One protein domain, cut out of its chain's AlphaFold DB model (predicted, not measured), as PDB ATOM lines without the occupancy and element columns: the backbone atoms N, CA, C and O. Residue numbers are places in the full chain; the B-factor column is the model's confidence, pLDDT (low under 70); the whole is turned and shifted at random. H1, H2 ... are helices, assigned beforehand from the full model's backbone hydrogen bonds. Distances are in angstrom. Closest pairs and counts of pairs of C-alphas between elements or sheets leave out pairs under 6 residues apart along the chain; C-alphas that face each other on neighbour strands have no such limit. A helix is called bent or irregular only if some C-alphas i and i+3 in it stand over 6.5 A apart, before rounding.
ATOM      1  N   GLU A 270     -37.358   2.433  -5.080       85.75
ATOM      2  CA  GLU A 270     -37.124   2.963  -6.433       85.75
ATOM      3  C   GLU A 270     -38.065   4.132  -6.751       85.75
ATOM      4  O   GLU A 270     -37.621   5.164  -7.253       85.75
ATOM      5  N   TRP A 271     -39.350   3.996  -6.420       94.31
ATOM      6  CA  TRP A 271     -40.341   5.060  -6.581       94.31
ATOM      7  C   TRP A 271     -39.966   6.312  -5.780       94.31
ATOM      8  O   TRP A 271     -39.994   7.407  -6.332       94.31
ATOM      9  N   GLU A 272     -39.548   6.157  -4.519       87.19
ATOM     10  CA  GLU A 272     -39.121   7.273  -3.665       87.19
ATOM     11  C   GLU A 272     -37.864   7.953  -4.226       87.19
ATOM     12  O   GLU A 272     -37.779   9.179  -4.232       87.19
ATOM     13  N   THR A 273     -36.931   7.177  -4.790       82.25
ATOM     14  CA  THR A 273     -35.745   7.722  -5.471       82.25
ATOM     15  C   THR A 273     -36.129   8.584  -6.678       82.25
ATOM     16  O   THR A 273     -35.559   9.655  -6.858       82.25
ATOM     17  N   ILE A 274     -37.098   8.144  -7.491       89.50
ATOM     18  CA  ILE A 274     -37.596   8.924  -8.638       89.50
ATOM     19  C   ILE A 274     -38.314  10.187  -8.148       89.50
ATOM     20  O   ILE A 274     -38.086  11.264  -8.692       89.50
ATOM     21  N   MET A 275     -39.152  10.059  -7.116       88.38
ATOM     22  CA  MET A 275     -39.951  11.150  -6.550       88.38
ATOM     23  C   MET A 275     -39.084  12.283  -5.976       88.38
ATOM     24  O   MET A 275     -39.476  13.447  -6.031       88.38
ATOM     25  N   LEU A 276     -37.918  11.942  -5.420       82.50
ATOM     26  CA  LEU A 276     -37.000  12.871  -4.754       82.50
ATOM     27  C   LEU A 276     -35.832  13.338  -5.639       82.50
ATOM     28  O   LEU A 276     -34.913  13.984  -5.133       82.50
ATOM     29  N   ASP A 277     -35.829  13.026  -6.939       84.25
ATOM     30  CA  ASP A 277     -34.762  13.468  -7.843       84.25
ATOM     31  C   ASP A 277     -34.847  14.978  -8.117       84.25
ATOM     32  O   ASP A 277     -35.608  15.442  -8.967       84.25
ATOM     33  N   GLU A 278     -34.009  15.752  -7.424       81.06
ATOM     34  CA  GLU A 278     -33.915  17.211  -7.566       81.06
ATOM     35  C   GLU A 278     -33.463  17.670  -8.964       81.06
ATOM     36  O   GLU A 278     -33.629  18.841  -9.306       81.06
ATOM     37  N   ASN A 279     -32.890  16.778  -9.783       87.56
ATOM     38  CA  ASN A 279     -32.460  17.101 -11.147       87.56
ATOM     39  C   ASN A 279     -33.545  16.810 -12.195       87.56
ATOM     40  O   ASN A 279     -33.309  17.035 -13.387       87.56
ATOM     41  N   ASN A 280     -34.710  16.302 -11.778       87.38
ATOM     42  CA  ASN A 280     -35.833  16.006 -12.654       87.38
ATOM     43  C   ASN A 280     -37.031  16.911 -12.343       87.38
ATOM     44  O   ASN A 280     -37.798  16.662 -11.415       87.38
ATOM     45  N   ASP A 281     -37.272  17.899 -13.207       89.75
ATOM     46  CA  ASP A 281     -38.439  18.791 -13.110       89.75
ATOM     47  C   ASP A 281     -39.792  18.041 -13.164       89.75
ATOM     48  O   ASP A 281     -40.821  18.596 -12.780       89.75
ATOM     49  N   ASN A 282     -39.811  16.784 -13.632       93.81
ATOM     50  CA  ASN A 282     -41.000  15.929 -13.727       93.81
ATOM     51  C   ASN A 282     -40.978  14.732 -12.757       93.81
ATOM     52  O   ASN A 282     -41.725  13.775 -12.970       93.81
ATOM     53  N   ALA A 283     -40.158  14.777 -11.699       90.50
ATOM     54  CA  ALA A 283     -39.975  13.689 -10.730       90.50
ATOM     55  C   ALA A 283     -41.296  13.043 -10.266       90.50
ATOM     56  O   ALA A 283     -41.442  11.823 -10.329       90.50
ATOM     57  N   GLY A 284     -42.294  13.853  -9.891       91.69
ATOM     58  CA  GLY A 284     -43.595  13.348  -9.432       91.69
ATOM     59  C   GLY A 284     -44.397  12.607 -10.505       91.69
ATOM     60  O   GLY A 284     -44.909  11.516 -10.267       91.69
ATOM     61  N   GLU A 285     -44.457  13.144 -11.722       95.94
ATOM     62  CA  GLU A 285     -45.170  12.500 -12.832       95.94
ATOM     63  C   GLU A 285     -44.475  11.195 -13.260       95.94
ATOM     64  O   GLU A 285     -45.126  10.198 -13.588       95.94
ATOM     65  N   ASP A 286     -43.144  11.164 -13.239       96.62
ATOM     66  CA  ASP A 286     -42.382   9.963 -13.576       96.62
ATOM     67  C   ASP A 286     -42.491   8.886 -12.488       96.62
ATOM     68  O   ASP A 286     -42.644   7.702 -12.817       96.62
ATOM     69  N   ALA A 287     -42.517   9.279 -11.211       96.38
ATOM     70  CA  ALA A 287     -42.807   8.384 -10.094       96.38
ATOM     71  C   ALA A 287     -44.223   7.794 -10.223       96.38
ATOM     72  O   ALA A 287     -44.403   6.576 -10.120       96.38
ATOM     73  N   TYR A 288     -45.223   8.608 -10.572       97.12
ATOM     74  CA  TYR A 288     -46.588   8.132 -10.805       97.12
ATOM     75  C   TYR A 288     -46.676   7.136 -11.974       97.12
ATOM     76  O   TYR A 288     -47.296   6.073 -11.854       97.12
ATOM     77  N   LYS A 289     -46.001   7.403 -13.103       97.75
ATOM     78  CA  LYS A 289     -45.910   6.446 -14.228       97.75
ATOM     79  C   LYS A 289     -45.244   5.138 -13.806       97.75
ATOM     80  O   LYS A 289     -45.704   4.062 -14.207       97.75
ATOM     81  N   PHE A 290     -44.181   5.215 -13.006       97.88
ATOM     82  CA  PHE A 290     -43.509   4.043 -12.449       97.88
ATOM     83  C   PHE A 290     -44.459   3.233 -11.555       97.88
ATOM     84  O   PHE A 290     -44.590   2.020 -11.746       97.88
ATOM     85  N   TYR A 291     -45.195   3.899 -10.660       97.62
ATOM     86  CA  TYR A 291     -46.219   3.270  -9.828       97.62
ATOM     87  C   TYR A 291     -47.289   2.583 -10.678       97.62
ATOM     88  O   TYR A 291     -47.574   1.401 -10.483       97.62
ATOM     89  N   LYS A 292     -47.846   3.271 -11.682       97.62
ATOM     90  CA  LYS A 292     -48.877   2.701 -12.565       97.62
ATOM     91  C   LYS A 292     -48.407   1.449 -13.289       97.62
ATOM     92  O   LYS A 292     -49.171   0.489 -13.391       97.62
ATOM     93  N   LYS A 293     -47.160   1.443 -13.761       97.88
ATOM     94  CA  LYS A 293     -46.561   0.294 -14.447       97.88
ATOM     95  C   LYS A 293     -46.401  -0.918 -13.522       97.88
ATOM     96  O   LYS A 293     -46.618  -2.041 -13.970       97.88
ATOM     97  N   ASN A 294     -46.062  -0.692 -12.253       97.38
ATOM     98  CA  ASN A 294     -45.732  -1.748 -11.290       97.38
ATOM     99  C   ASN A 294     -46.802  -1.963 -10.201       97.38
ATOM    100  O   ASN A 294     -46.573  -2.666  -9.215       97.38
ATOM    101  N   ARG A 295     -47.995  -1.380 -10.378       95.44
ATOM    102  CA  ARG A 295     -49.034  -1.251  -9.344       95.44
ATOM    103  C   ARG A 295     -49.384  -2.560  -8.640       95.44
ATOM    104  O   ARG A 295     -49.620  -2.554  -7.440       95.44
ATOM    105  N   ALA A 296     -49.448  -3.671  -9.372       95.19
ATOM    106  CA  ALA A 296     -49.826  -4.962  -8.801       95.19
ATOM    107  C   ALA A 296     -48.830  -5.449  -7.734       95.19
ATOM    108  O   ALA A 296     -49.254  -5.873  -6.665       95.19
ATOM    109  N   GLU A 297     -47.529  -5.339  -8.006       95.69
ATOM    110  CA  GLU A 297     -46.467  -5.723  -7.070       95.69
ATOM    111  C   GLU A 297     -46.333  -4.697  -5.938       95.69
ATOM    112  O   GLU A 297     -46.258  -5.051  -4.765       95.69
ATOM    113  N   MET A 298     -46.398  -3.405  -6.272       96.06
ATOM    114  CA  MET A 298     -46.295  -2.330  -5.281       96.06
ATOM    115  C   MET A 298     -47.445  -2.343  -4.264       96.06
ATOM    116  O   MET A 298     -47.259  -1.907  -3.129       96.06
ATOM    117  N   LEU A 299     -48.623  -2.856  -4.628       95.94
ATOM    118  CA  LEU A 299     -49.760  -3.001  -3.716       95.94
ATOM    119  C   LEU A 299     -49.831  -4.373  -3.027       95.94
ATOM    120  O   LEU A 299     -50.758  -4.610  -2.248       95.94
ATOM    121  N   GLU A 300     -48.884  -5.280  -3.276       94.12
ATOM    122  CA  GLU A 300     -48.914  -6.609  -2.671       94.12
ATOM    123  C   GLU A 300     -48.834  -6.521  -1.139       94.12
ATOM    124  O   GLU A 300     -47.943  -5.898  -0.561       94.12
ATOM    125  N   GLY A 301     -49.804  -7.148  -0.467       92.88
ATOM    126  CA  GLY A 301     -49.856  -7.225   0.992       92.88
ATOM    127  C   GLY A 301     -50.246  -5.930   1.710       92.88
ATOM    128  O   GLY A 301     -50.250  -5.942   2.943       92.88
ATOM    129  N   VAL A 302     -50.585  -4.862   0.978       95.00
ATOM    130  CA  VAL A 302     -51.040  -3.587   1.545       95.00
ATOM    131  C   VAL A 302     -52.405  -3.744   2.209       95.00
ATOM    132  O   VAL A 302     -53.346  -4.273   1.616       95.00
ATOM    133  N   GLU A 303     -52.538  -3.194   3.413       95.56
ATOM    134  CA  GLU A 303     -53.823  -3.025   4.089       95.56
ATOM    135  C   GLU A 303     -54.039  -1.540   4.391       95.56
ATOM    136  O   GLU A 303     -53.219  -0.877   5.029       95.56
ATOM    137  N   SER A 304     -55.145  -1.005   3.881       95.50
ATOM    138  CA  SER A 304     -55.501   0.412   3.937       95.50
ATOM    139  C   SER A 304     -56.919   0.580   4.462       95.50
ATOM    140  O   SER A 304     -57.788  -0.251   4.195       95.50
ATOM    141  N   LEU A 305     -57.174   1.673   5.178       96.19
ATOM    142  CA  LEU A 305     -58.457   1.898   5.837       96.19
ATOM    143  C   LEU A 305     -59.580   2.189   4.846       96.19
ATOM    144  O   LEU A 305     -60.700   1.721   5.051       96.19
ATOM    145  N   TRP A 306     -59.311   2.963   3.790       95.50
ATOM    146  CA  TRP A 306     -60.351   3.378   2.847       95.50
ATOM    147  C   TRP A 306     -59.935   3.307   1.368       95.50
ATOM    148  O   TRP A 306     -60.018   4.307   0.655       95.50
ATOM    149  N   PRO A 307     -59.560   2.119   0.858       92.94
ATOM    150  CA  PRO A 307     -59.165   1.949  -0.544       92.94
ATOM    151  C   PRO A 307     -60.289   2.299  -1.535       92.94
ATOM    152  O   PRO A 307     -60.017   2.674  -2.667       92.94
ATOM    153  N   ALA A 308     -61.556   2.224  -1.114       92.00
ATOM    154  CA  ALA A 308     -62.704   2.596  -1.941       92.00
ATOM    155  C   ALA A 308     -62.853   4.114  -2.171       92.00
ATOM    156  O   ALA A 308     -63.668   4.511  -2.998       92.00
ATOM    157  N   SER A 309     -62.096   4.957  -1.457       90.44
ATOM    158  CA  SER A 309     -62.128   6.416  -1.649       90.44
ATOM    159  C   SER A 309     -61.435   6.879  -2.934       90.44
ATOM    160  O   SER A 309     -61.703   7.979  -3.412       90.44
ATOM    161  N   GLY A 310     -60.561   6.051  -3.513       91.69
ATOM    162  CA  GLY A 310     -59.862   6.377  -4.749       91.69
ATOM    163  C   GLY A 310     -58.954   5.247  -5.226       91.69
ATOM    164  O   GLY A 310     -58.350   4.537  -4.424       91.69
ATOM    165  N   ALA A 311     -58.830   5.095  -6.548       88.88
ATOM    166  CA  ALA A 311     -58.064   4.006  -7.163       88.88
ATOM    167  C   ALA A 311     -56.577   3.992  -6.758       88.88
ATOM    168  O   ALA A 311     -55.983   2.916  -6.669       88.88
ATOM    169  N   ASP A 312     -56.002   5.163  -6.485       93.50
ATOM    170  CA  ASP A 312     -54.589   5.346  -6.133       93.50
ATOM    171  C   ASP A 312     -54.405   5.766  -4.663       93.50
ATOM    172  O   ASP A 312     -53.367   6.293  -4.286       93.50
ATOM    173  N   TYR A 313     -55.396   5.490  -3.802       94.62
ATOM    174  CA  TYR A 313     -55.396   5.890  -2.387       94.62
ATOM    175  C   TYR A 313     -54.071   5.620  -1.660       94.62
ATOM    176  O   TYR A 313     -53.575   6.480  -0.941       94.62
ATOM    177  N   TYR A 314     -53.507   4.420  -1.825       96.19
ATOM    178  CA  TYR A 314     -52.275   4.051  -1.129       96.19
ATOM    179  C   TYR A 314     -51.069   4.850  -1.628       96.19
ATOM    180  O   TYR A 314     -50.211   5.199  -0.828       96.19
ATOM    181  N   GLU A 315     -51.012   5.166  -2.918       96.38
ATOM    182  CA  GLU A 315     -49.911   5.953  -3.467       96.38
ATOM    183  C   GLU A 315     -49.986   7.410  -3.002       96.38
ATOM    184  O   GLU A 315     -49.000   7.889  -2.449       96.38
ATOM    185  N   ASN A 316     -51.179   8.017  -2.969       95.62
ATOM    186  CA  ASN A 316     -51.391   9.311  -2.306       95.62
ATOM    187  C   ASN A 316     -50.909   9.303  -0.835       95.62
ATOM    188  O   ASN A 316     -50.383  10.294  -0.332       95.62
ATOM    189  N   MET A 317     -51.097   8.192  -0.102       96.19
ATOM    190  CA  MET A 317     -50.577   8.064   1.270       96.19
ATOM    191  C   MET A 317     -49.044   8.010   1.302       96.19
ATOM    192  O   MET A 317     -48.438   8.544   2.231       96.19
ATOM    193  N   MET A 318     -48.413   7.382   0.311       95.12
ATOM    194  CA  MET A 318     -46.955   7.325   0.193       95.12
ATOM    195  C   MET A 318     -46.359   8.681  -0.208       95.12
ATOM    196  O   MET A 318     -45.360   9.079   0.387       95.12
ATOM    197  N   GLU A 319     -47.003   9.440  -1.098       94.38
ATOM    198  CA  GLU A 319     -46.627  10.825  -1.423       94.38
ATOM    199  C   GLU A 319     -46.627  11.722  -0.184       94.38
ATOM    200  O   GLU A 319     -45.637  12.402   0.101       94.38
ATOM    201  N   LEU A 320     -47.708  11.682   0.602       92.06
ATOM    202  CA  LEU A 320     -47.806  12.431   1.855       92.06
ATOM    203  C   LEU A 320     -46.715  12.013   2.845       92.06
ATOM    204  O   LEU A 320     -46.107  12.865   3.494       92.06
ATOM    205  N   ARG A 321     -46.448  10.705   2.945       88.88
ATOM    206  CA  ARG A 321     -45.413  10.151   3.820       88.88
ATOM    207  C   ARG A 321     -44.011  10.615   3.442       88.88
ATOM    208  O   ARG A 321     -43.225  10.861   4.351       88.88
ATOM    209  N   VAL A 322     -43.688  10.680   2.154       84.00
ATOM    210  CA  VAL A 322     -42.376  11.142   1.677       84.00
ATOM    211  C   VAL A 322     -42.251  12.657   1.825       84.00
ATOM    212  O   VAL A 322     -41.214  13.140   2.272       84.00
ATOM    213  N   SER A 323     -43.325  13.397   1.532       85.25
ATOM    214  CA  SER A 323     -43.347  14.864   1.591       85.25
ATOM    215  C   SER A 323     -43.149  15.403   3.009       85.25
ATOM    216  O   SER A 323     -42.333  16.294   3.228       85.25
ATOM    217  N   ASP A 324     -43.891  14.864   3.978       81.25
ATOM    218  CA  ASP A 324     -43.725  15.191   5.392       81.25
ATOM    219  C   ASP A 324     -44.058  13.967   6.256       81.25
ATOM    220  O   ASP A 324     -45.213  13.737   6.639       81.25
ATOM    221  N   PRO A 325     -43.038  13.176   6.620       78.62
ATOM    222  CA  PRO A 325     -43.259  11.981   7.411       78.62
ATOM    223  C   PRO A 325     -43.811  12.237   8.817       78.62
ATOM    224  O   PRO A 325     -44.466  11.354   9.376       78.62
TER     225      PRO A 325
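Overview. This is residues 270 to 325 of the 542 residues of the protein "Putative phage protein" of Selenomonas ruminantium subsp. lactilytica (strain NBRC 103574 / TAM6421) (UniProt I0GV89). A short helix, H1, and a longer kinked helix, H2, make a helical hairpin, and a third helix, H3, runs slantwise past the two of them, near both but clearly touching neither. A long loop, residues 299 to 312, leads from H2 to H3 at one end of the longest axis, and the link between H1 and H2 lies at the other end. The printed part has 56 residues with three named helices, in the order H1, H2, H3, and no named strand; its class is all helix. It is compact, with a radius of gyration of the C-alphas of 11.6 A, and its C-alphas span 34 by 24 by 17 A along the three main axes.

Along the chain. H1 is residues 270 to 275, 8.7 A from first to last C-alpha, and begins with C-alpha 270 at (-37.124, 2.963, -6.433). H2, the longest helix with 16 residues, is residues 283 to 298 and measures 18.1 A; its last C-alpha, 298, is at (-46.295, -2.330, -5.281). H2 has a kink of 54 degrees near residue 292 and is irregular: C-alphas 293 and 296 are 8.4 A apart, against about 5 A in a regular helix. H3 is residues 313 to 323, 15.5 A long, and ends with C-alpha 323 at (-43.347, 14.864, 1.591).

Arrangement. H1 and H2 form a hairpin and touch, with 12 pairs of C-alphas within 8 A. Their closest C-alphas are those of Met 275 and Ala 283, 4.9 A apart. They run opposite ways at a shallow tilt of 27 degrees. H2 and H3 are close but not clearly touching; their closest C-alphas are those of Tyr 291 and Glu 315, 7.8 A apart. They run opposite ways at a steep tilt of 46 degrees. H1 and H3 are also close but not clearly touching, with the C-alphas of Glu 272 and Val 322 the closest at 7.4 A. They run the same way at a steep tilt of 67 degrees. Every O i to N i+4 pair is within hydrogen-bond range in H1 and H3, and 10 of 12 are in H2.

Size, cuts and confidence. The two C-alphas farthest apart are those of Asn 279 and Ala 308, 34.8 A. The first and last printed C-alphas, those of Glu 270 and Pro 325, are 17.6 A apart. The printed part has no cut. The link from H1 to H2, 7 residues, is short, and the link from H2 to H3, 14 residues, is long. The C-alphas of residues 299 to 312 lie 8 to 17 A from the mean of all C-alphas. The mean pLDDT of the printed part is 92.1, and no printed residue is under 70.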